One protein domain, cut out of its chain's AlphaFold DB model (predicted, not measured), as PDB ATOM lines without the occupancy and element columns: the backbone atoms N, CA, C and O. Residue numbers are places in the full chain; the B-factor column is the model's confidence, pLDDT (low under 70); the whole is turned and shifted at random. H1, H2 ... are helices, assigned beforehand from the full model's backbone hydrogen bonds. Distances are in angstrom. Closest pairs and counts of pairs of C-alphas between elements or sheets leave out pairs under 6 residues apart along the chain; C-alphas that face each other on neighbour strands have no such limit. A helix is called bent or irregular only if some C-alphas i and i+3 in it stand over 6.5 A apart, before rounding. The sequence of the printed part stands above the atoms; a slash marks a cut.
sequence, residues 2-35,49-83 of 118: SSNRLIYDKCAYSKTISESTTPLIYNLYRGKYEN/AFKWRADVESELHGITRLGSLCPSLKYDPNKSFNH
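What this domain is: This is residues 2 to 35 and 49 to 83 of the 118 residues of an uncharacterized protein of viral metagenome (UniProt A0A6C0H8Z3). One long, kinked helix, H1, reaches out as an arm from a small, loosely built body of loops that holds the short helix H3, and the separate helix H2 makes a second, shorter limb, with an open gap between the two limbs. H3 sits near the beginning of H1, while the far part of H1 sticks out from residue 17 onward. The printed part has 69 residues with three named helices, in the order H1, H2, H3, and no named strand; the class is all helix, though under half of the residues, 31, are in named elements. The whole is only just extended, close to loose, with a radius of gyration of the C-alphas of 16.7 A, and flat, spanning 45 by 43 by 17 A.

Where its parts are: H1, residues 10 to 28, begins at C-alpha 10 (194.179, 205.794, 296.799) and is 28.5 A long. It has a kink of 36 degrees near residue 21 and is irregular, with C-alphas 20 and 23 7.1 A apart. H3 is residues 71 to 74, ending at C-alpha 74 (203.486, 199.940, 289.077). H2 is residues 53 to 60, 10.5 A long.

How they stand to each other: H1 and H3 are close but not clearly touching; their closest C-alphas, those of Ala 12 and Pro 71, are 7.1 A apart. H2 is apart from H1 and from H3. A short link of 10 residues joins H2 to H3. Every O i to N i+4 pair is within hydrogen-bond range in H2, 12 of 15 are in H1, and H3 is too short for such a pair.

The domain as a whole: The C-alphas of Ser 2 and Glu 34 are the two farthest apart, at 47.5 A. Residues 17 to 35, of which 17 to 28 belong to H1, and residues 49 to 54 stand free. Residues 36 to 48 are not printed, and C-alphas 35 and 49 are 25.8 A apart across this cut. The pLDDT is under 70 at residues 2 to 5, 49 to 51 and 83.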
ATOM      1  N   SER A   2     183.675 194.220 297.040       39.88
ATOM      2  CA  SER A   2     185.006 194.251 296.413       39.88
ATOM      3  C   SER A   2     185.518 195.692 296.385       39.88
ATOM      4  O   SER A   2     185.047 196.497 295.586       39.88
ATOM      5  N   SER A   3     186.447 196.021 297.282       49.97
ATOM      6  CA  SER A   3     187.028 197.368 297.423       49.97
ATOM      7  C   SER A   3     188.324 197.564 296.623       49.97
ATOM      8  O   SER A   3     188.952 198.610 296.735       49.97
ATOM      9  N   ASN A   4     188.721 196.591 295.791       55.12
ATOM     10  CA  ASN A   4     190.023 196.572 295.104       55.12
ATOM     11  C   ASN A   4     189.909 196.805 293.584       55.12
ATOM     12  O   ASN A   4     190.710 196.282 292.812       55.12
ATOM     13  N   ARG A   5     188.896 197.546 293.110       63.59
ATOM     14  CA  ARG A   5     188.886 197.992 291.703       63.59
ATOM     15  C   ARG A   5     189.979 199.041 291.500       63.59
ATOM     16  O   ARG A   5     190.088 199.958 292.306       63.59
ATOM     17  N   LEU A   6     190.705 198.946 290.384       71.25
ATOM     18  CA  LEU A   6     191.789 199.867 290.000       71.25
ATOM     19  C   LEU A   6     191.392 201.352 290.076       71.25
ATOM     20  O   LEU A   6     192.216 202.188 290.421       71.25
ATOM     21  N   ILE A   7     190.119 201.670 289.815       71.00
ATOM     22  CA  ILE A   7     189.554 203.028 289.908       71.00
ATOM     23  C   ILE A   7     189.664 203.634 291.322       71.00
ATOM     24  O   ILE A   7     189.748 204.849 291.450       71.00
ATOM     25  N   TYR A   8     189.686 202.818 292.379       73.31
ATOM     26  CA  TYR A   8     189.736 203.279 293.774       73.31
ATOM     27  C   TYR A   8     191.144 203.225 294.387       73.31
ATOM     28  O   TYR A   8     191.291 203.242 295.611       73.31
ATOM     29  N   ASP A   9     192.189 203.148 293.559       81.81
ATOM     30  CA  ASP A   9     193.574 203.183 294.026       81.81
ATOM     31  C   ASP A   9     193.892 204.551 294.664       81.81
ATOM     32  O   ASP A   9     194.070 205.568 293.988       81.81
ATOM     33  N   LYS A  10     193.955 204.576 296.003       85.50
ATOM     34  CA  LYS A  10     194.179 205.794 296.799       85.50
ATOM     35  C   LYS A  10     195.484 206.500 296.436       85.50
ATOM     36  O   LYS A  10     195.537 207.728 296.476       85.50
ATOM     37  N   CYS A  11     196.530 205.739 296.101       87.69
ATOM     38  CA  CYS A  11     197.814 206.320 295.724       87.69
ATOM     39  C   CYS A  11     197.735 207.006 294.355       87.69
ATOM     40  O   CYS A  11     198.272 208.098 294.181       87.69
ATOM     41  N   ALA A  12     197.053 206.392 293.386       88.56
ATOM     42  CA  ALA A  12     196.872 207.004 292.074       88.56
ATOM     43  C   ALA A  12     196.113 208.333 292.200       88.56
ATOM     44  O   ALA A  12     196.556 209.354 291.679       88.56
ATOM     45  N   TYR A  13     195.029 208.347 292.981       87.75
ATOM     46  CA  TYR A  13     194.243 209.557 293.212       87.75
ATOM     47  C   TYR A  13     195.064 210.683 293.860       87.75
ATOM     48  O   TYR A  13     195.091 211.802 293.347       87.75
ATOM     49  N   SER A  14     195.800 210.398 294.939       87.56
ATOM     50  CA  SER A  14     196.628 211.422 295.588       87.56
ATOM     51  C   SER A  14     197.709 211.977 294.656       87.56
ATOM     52  O   SER A  14     197.970 213.183 294.666       87.56
ATOM     53  N   LYS A  15     198.289 211.129 293.795       87.69
ATOM     54  CA  LYS A  15     199.259 211.565 292.788       87.69
ATOM     55  C   LYS A  15     198.650 212.495 291.749       87.69
ATOM     56  O   LYS A  15     199.207 213.571 291.543       87.69
ATOM     57  N   THR A  16     197.487 212.156 291.197       87.81
ATOM     58  CA  THR A  16     196.803 213.021 290.218       87.81
ATOM     59  C   THR A  16     196.491 214.411 290.777       87.81
ATOM     60  O   THR A  16     196.685 215.412 290.091       87.81
ATOM     61  N   ILE A  17     196.093 214.504 292.052       87.44
ATOM     62  CA  ILE A  17     195.886 215.798 292.715       87.44
ATOM     63  C   ILE A  17     197.205 216.559 292.818       87.44
ATOM     64  O   ILE A  17     197.254 217.738 292.473       87.44
ATOM     65  N   SER A  18     198.285 215.907 293.259       87.25
ATOM     66  CA  SER A  18     199.585 216.577 293.369       87.25
ATOM     67  C   SER A  18     200.066 217.123 292.018       87.25
ATOM     68  O   SER A  18     200.488 218.277 291.937       87.25
ATOM     69  N   GLU A  19     199.898 216.349 290.943       85.50
ATOM     70  CA  GLU A  19     200.316 216.693 289.579       85.50
ATOM     71  C   GLU A  19     199.534 217.864 288.971       85.50
ATOM     72  O   GLU A  19     200.026 218.528 288.064       85.50
ATOM     73  N   SER A  20     198.352 218.191 289.499       87.00
ATOM     74  CA  SER A  20     197.611 219.381 289.060       87.00
ATOM     75  C   SER A  20     198.306 220.699 289.436       87.00
ATOM     76  O   SER A  20     198.133 221.713 288.760       87.00
ATOM     77  N   THR A  21     199.130 220.690 290.488       85.81
ATOM     78  CA  THR A  21     199.793 221.893 291.028       85.81
ATOM     79  C   THR A  21     201.278 221.985 290.676       85.81
ATOM     80  O   THR A  21     201.844 223.079 290.637       85.81
ATOM     81  N   THR A  22     201.913 220.855 290.353       83.31
ATOM     82  CA  THR A  22     203.333 220.788 289.979       83.31
ATOM     83  C   THR A  22     203.739 221.647 288.773       83.31
ATOM     84  O   THR A  22     204.817 222.244 288.859       83.31
ATOM     85  N   PRO A  23     202.957 221.805 287.680       84.94
ATOM     86  CA  PRO A  23     203.407 222.618 286.548       84.94
ATOM     87  C   PRO A  23     203.538 224.097 286.918       84.94
ATOM     88  O   PRO A  23     204.444 224.783 286.445       84.94
ATOM     89  N   LEU A  24     202.669 224.596 287.801       86.88
ATOM     90  CA  LEU A  24     202.749 225.969 288.288       86.88
ATOM     91  C   LEU A  24     204.017 226.184 289.122       86.88
ATOM     92  O   LEU A  24     204.728 227.162 288.913       86.88
ATOM     93  N   ILE A  25     204.337 225.242 290.013       86.06
ATOM     94  CA  ILE A  25     205.546 225.297 290.848       86.06
ATOM     95  C   ILE A  25     206.809 225.314 289.977       86.06
ATOM     96  O   ILE A  25     207.688 226.146 290.193       86.06
ATOM     97  N   TYR A  26     206.882 224.453 288.957       82.81
ATOM     98  CA  TYR A  26     208.016 224.425 288.028       82.81
ATOM     99  C   TYR A  26     208.158 225.738 287.244       82.81
ATOM    100  O   TYR A  26     209.261 226.255 287.082       82.81
ATOM    101  N   ASN A  27     207.044 226.329 286.805       87.56
ATOM    102  CA  ASN A  27     207.072 227.599 286.082       87.56
ATOM    103  C   ASN A  27     207.557 228.778 286.934       87.56
ATOM    104  O   ASN A  27     208.187 229.689 286.388       87.56
ATOM    105  N   LEU A  28     207.274 228.750 288.238       89.50
ATOM    106  CA  LEU A  28     207.692 229.765 289.207       89.50
ATOM    107  C   LEU A  28     209.125 229.554 289.722       89.50
ATOM    108  O   LEU A  28     209.716 230.474 290.291       89.50
ATOM    109  N   TYR A  29     209.703 228.371 289.518       87.75
ATOM    110  CA  TYR A  29     211.070 228.078 289.925       87.75
ATOM    111  C   TYR A  29     212.076 228.819 289.031       87.75
ATOM    112  O   TYR A  29     212.112 228.644 287.813       87.75
ATOM    113  N   ARG A  30     212.919 229.665 289.637       82.62
ATOM    114  CA  ARG A  30     213.880 230.494 288.887       82.62
ATOM    115  C   ARG A  30     214.983 229.686 288.202       82.62
ATOM    116  O   ARG A  30     215.405 230.068 287.119       82.62
ATOM    117  N   GLY A  31     215.386 228.554 288.777       83.19
ATOM    118  CA  GLY A  31     216.376 227.644 288.195       83.19
ATOM    119  C   GLY A  31     215.788 226.624 287.215       83.19
ATOM    120  O   GLY A  31     216.393 225.582 287.002       83.19
ATOM    121  N   LYS A  32     214.589 226.839 286.649       78.12
ATOM    122  CA  LYS A  32     213.894 225.811 285.844       78.12
ATOM    123  C   LYS A  32     214.653 225.346 284.597       78.12
ATOM    124  O   LYS A  32     214.403 224.242 284.120       78.12
ATOM    125  N   TYR A  33     215.565 226.172 284.092       82.06
ATOM    126  CA  TYR A  33     216.432 225.861 282.952       82.06
ATOM    127  C   TYR A  33     217.850 225.455 283.364       82.06
ATOM    128  O   TYR A  33     218.684 225.193 282.502       82.06
ATOM    129  N   GLU A  34     218.136 225.408 284.662       79.94
ATOM    130  CA  GLU A  34     219.445 225.037 285.178       79.94
ATOM    131  C   GLU A  34     219.423 223.559 285.561       79.94
ATOM    132  O   GLU A  34     218.681 223.130 286.447       79.94
ATOM    133  N   ASN A  35     220.228 222.755 284.868       72.75
ATOM    134  CA  ASN A  35     220.441 221.375 285.268       72.75
ATOM    135  C   ASN A  35     221.411 221.364 286.457       72.75
ATOM    136  O   ASN A  35     222.569 221.746 286.315       72.75
ATOM    137  N   ALA A  49     223.618 198.326 277.806       62.31
ATOM    138  CA  ALA A  49     223.592 196.872 277.795       62.31
ATOM    139  C   ALA A  49     222.132 196.418 277.921       62.31
ATOM    140  O   ALA A  49     221.582 196.316 279.019       62.31
ATOM    141  N   PHE A  50     221.472 196.204 276.783       58.91
ATOM    142  CA  PHE A  50     220.127 195.656 276.766       58.91
ATOM    143  C   PHE A  50     220.185 194.237 277.336       58.91
ATOM    144  O   PHE A  50     220.939 193.387 276.857       58.91
ATOM    145  N   LYS A  51     219.387 193.992 278.378       64.38
ATOM    146  CA  LYS A  51     219.136 192.651 278.915       64.38
ATOM    147  C   LYS A  51     218.548 191.754 277.808       64.38
ATOM    148  O   LYS A  51     218.208 192.224 276.721       64.38
ATOM    149  N   TRP A  52     218.394 190.458 278.083       71.31
ATOM    150  CA  TRP A  52     217.702 189.514 277.200       71.31
ATOM    151  C   TRP A  52     216.416 190.123 276.628       71.31
ATOM    152  O   TRP A  52     215.575 190.614 277.381       71.31
ATOM    153  N   ARG A  53     216.263 190.087 275.297       72.31
ATOM    154  CA  ARG A  53     215.166 190.774 274.593       72.31
ATOM    155  C   ARG A  53     213.790 190.403 275.155       72.31
ATOM    156  O   ARG A  53     212.970 191.284 275.350       72.31
ATOM    157  N   ALA A  54     213.572 189.133 275.500       74.25
ATOM    158  CA  ALA A  54     212.298 188.651 276.041       74.25
ATOM    159  C   ALA A  54     211.872 189.338 277.355       74.25
ATOM    160  O   ALA A  54     210.688 189.629 277.534       74.25
ATOM    161  N   ASP A  55     212.820 189.642 278.246       74.25
ATOM    162  CA  ASP A  55     212.531 190.348 279.502       74.25
ATOM    163  C   ASP A  55     212.143 191.804 279.228       74.25
ATOM    164  O   ASP A  55     211.221 192.336 279.843       74.25
ATOM    165  N   VAL A  56     212.834 192.438 278.274       78.75
ATOM    166  CA  VAL A  56     212.559 193.819 277.863       78.75
ATOM    167  C   VAL A  56     211.173 193.920 277.231       78.75
ATOM    168  O   VAL A  56     210.392 194.784 277.624       78.75
ATOM    169  N   GLU A  57     210.827 193.013 276.317       81.06
ATOM    170  CA  GLU A  57     209.498 192.993 275.695       81.06
ATOM    171  C   GLU A  57     208.393 192.732 276.729       81.06
ATOM    172  O   GLU A  57     207.364 193.407 276.726       81.06
ATOM    173  N   SER A  58     208.609 191.806 277.669       82.75
ATOM    174  CA  SER A  58     207.634 191.515 278.733       82.75
ATOM    175  C   SER A  58     207.361 192.734 279.622       82.75
ATOM    176  O   SER A  58     206.211 192.988 279.996       82.75
ATOM    177  N   GLU A  59     208.399 193.525 279.914       81.00
ATOM    178  CA  GLU A  59     208.284 194.797 280.630       81.00
ATOM    179  C   GLU A  59     207.592 195.885 279.800       81.00
ATOM    180  O   GLU A  59     206.741 196.609 280.325       81.00
ATOM    181  N   LEU A  60     207.904 196.001 278.506       82.31
ATOM    182  CA  LEU A  60     207.247 196.954 277.600       82.31
ATOM    183  C   LEU A  60     205.748 196.661 277.471       82.31
ATOM    184  O   LEU A  60     204.931 197.580 277.561       82.31
ATOM    185  N   HIS A  61     205.380 195.383 277.361       84.81
ATOM    186  CA  HIS A  61     203.991 194.926 277.377       84.81
ATOM    187  C   HIS A  61     203.335 195.007 278.765       84.81
ATOM    188  O   HIS A  61     202.116 194.881 278.876       84.81
ATOM    189  N   GLY A  62     204.111 195.248 279.828       78.94
ATOM    190  CA  GLY A  62     203.614 195.426 281.190       78.94
ATOM    191  C   GLY A  62     203.020 194.164 281.816       78.94
ATOM    192  O   GLY A  62     202.185 194.280 282.708       78.94
ATOM    193  N   ILE A  63     203.434 192.977 281.360       81.94
ATOM    194  CA  ILE A  63     202.869 191.681 281.779       81.94
ATOM    195  C   ILE A  63     203.236 191.361 283.236       81.94
ATOM    196  O   ILE A  63     202.422 190.840 283.994       81.94
ATOM    197  N   THR A  64     204.464 191.686 283.635       79.25
ATOM    198  CA  THR A  64     205.056 191.404 284.956       79.25
ATOM    199  C   THR A  64     204.681 192.429 286.030       79.25
ATOM    200  O   THR A  64     204.897 192.191 287.223       79.25
ATOM    201  N   ARG A  65     204.119 193.574 285.623       83.62
ATOM    202  CA  ARG A  65     203.870 194.720 286.502       83.62
ATOM    203  C   ARG A  65     202.677 194.483 287.415       83.62
ATOM    204  O   ARG A  65     201.682 193.865 287.040       83.62
ATOM    205  N   LEU A  66     202.752 195.050 288.615       83.56
ATOM    206  CA  LEU A  66     201.631 195.052 289.546       83.56
ATOM    207  C   LEU A  66     200.402 195.722 288.905       83.56
ATOM    208  O   LEU A  66     200.492 196.827 288.366       83.56
ATOM    209  N   GLY A  67     199.234 195.087 289.040       80.75
ATOM    210  CA  GLY A  67     197.936 195.655 288.672       80.75
ATOM    211  C   GLY A  67     197.515 196.789 289.612       80.75
ATOM    212  O   GLY A  67     196.574 196.635 290.381       80.75
ATOM    213  N   SER A  68     198.232 197.911 289.576       84.25
ATOM    214  CA  SER A  68     197.923 199.155 290.291       84.25
ATOM    215  C   SER A  68     198.082 200.349 289.348       84.25
ATOM    216  O   SER A  68     198.816 200.270 288.359       84.25
ATOM    217  N   LEU A  69     197.386 201.453 289.630       86.12
ATOM    218  CA  LEU A  69     197.537 202.703 288.870       86.12
ATOM    219  C   LEU A  69     198.564 203.642 289.516       86.12
ATOM    220  O   LEU A  69     199.041 204.575 288.878       86.12
ATOM    221  N   CYS A  70     198.927 203.378 290.768       87.50
ATOM    222  CA  CYS A  70     199.953 204.096 291.503       87.50
ATOM    223  C   CYS A  70     201.341 203.978 290.829       87.50
ATOM    224  O   CYS A  70     201.874 202.869 290.716       87.50
ATOM    225  N   PRO A  71     201.991 205.093 290.439       85.38
ATOM    226  CA  PRO A  71     203.278 205.046 289.739       85.38
ATOM    227  C   PRO A  71     204.404 204.458 290.602       85.38
ATOM    228  O   PRO A  71     205.238 203.715 290.095       85.38
ATOM    229  N   SER A  72     204.401 204.706 291.915       85.88
ATOM    230  CA  SER A  72     205.425 204.180 292.832       85.88
ATOM    231  C   SER A  72     205.321 202.678 293.100       85.88
ATOM    232  O   SER A  72     206.217 202.113 293.715       85.88
ATOM    233  N   LEU A  73     204.230 202.029 292.688       86.12
ATOM    234  CA  LEU A  73     204.039 200.586 292.835       86.12
ATOM    235  C   LEU A  73     204.091 199.876 291.482       86.12
ATOM    236  O   LEU A  73     204.641 198.787 291.388       86.12
ATOM    237  N   LYS A  74     203.547 200.501 290.431       85.19
ATOM    238  CA  LYS A  74     203.486 199.940 289.077       85.19
ATOM    239  C   LYS A  74     204.855 199.819 288.401       85.19
ATOM    240  O   LYS A  74     205.056 198.884 287.633       85.19
ATOM    241  N   TYR A  75     205.760 200.767 288.652       85.00
ATOM    242  CA  TYR A  75     207.089 200.825 288.025       85.00
ATOM    243  C   TYR A  75     208.222 200.384 288.963       85.00
ATOM    244  O   TYR A  75     209.392 200.575 288.646       85.00
ATOM    245  N   ASP A  76     207.887 199.827 290.128       85.44
ATOM    246  CA  ASP A  76     208.866 199.393 291.121       85.44
ATOM    247  C   ASP A  76     209.308 197.949 290.809       85.44
ATOM    248  O   ASP A  76     208.482 197.035 290.900       85.44
ATOM    249  N   PRO A  77     210.584 197.701 290.446       80.75
ATOM    250  CA  PRO A  77     211.049 196.378 290.014       80.75
ATOM    251  C   PRO A  77     210.969 195.322 291.124       80.75
ATOM    252  O   PRO A  77     210.962 194.126 290.847       80.75
ATOM    253  N   ASN A  78     210.883 195.752 292.386       83.62
ATOM    254  CA  ASN A  78     210.781 194.863 293.540       83.62
ATOM    255  C   ASN A  78     209.348 194.373 293.801       83.62
ATOM    256  O   ASN A  78     209.138 193.515 294.658       83.62
ATOM    257  N   LYS A  79     208.347 194.938 293.113       79.56
ATOM    258  CA  LYS A  79     206.927 194.646 293.335       79.56
ATOM    259  C   LYS A  79     206.314 193.993 292.101       79.56
ATOM    260  O   LYS A  79     205.701 194.654 291.265       79.56
ATOM    261  N   SER A  80     206.448 192.674 292.011       77.25
ATOM    262  CA  SER A  80     205.808 191.881 290.963       77.25
ATOM    263  C   SER A  80     204.348 191.555 291.292       77.25
ATOM    264  O   SER A  80     203.904 191.587 292.445       77.25
ATOM    265  N   PHE A  81     203.572 191.244 290.253       74.81
ATOM    266  CA  PHE A  81     202.225 190.718 290.426       74.81
ATOM    267  C   PHE A  81     202.265 189.322 291.067       74.81
ATOM    268  O   PHE A  81     202.753 188.361 290.474       74.81
ATOM    269  N   ASN A  82     201.703 189.200 292.273       74.31
ATOM    270  CA  ASN A  82     201.490 187.903 292.905       74.31
ATOM    271  C   ASN A  82     200.305 187.210 292.236       74.31
ATOM    272  O   ASN A  82     199.150 187.588 292.452       74.31
ATOM    273  N   HIS A  83     200.589 186.174 291.451       69.00
ATOM    274  CA  HIS A  83     199.541 185.330 290.900       69.00
ATOM    275  C   HIS A  83     198.735 184.696 292.050       69.00
ATOM    276  O   HIS A  83     199.323 184.184 293.014       69.00
TER     277      HIS A  83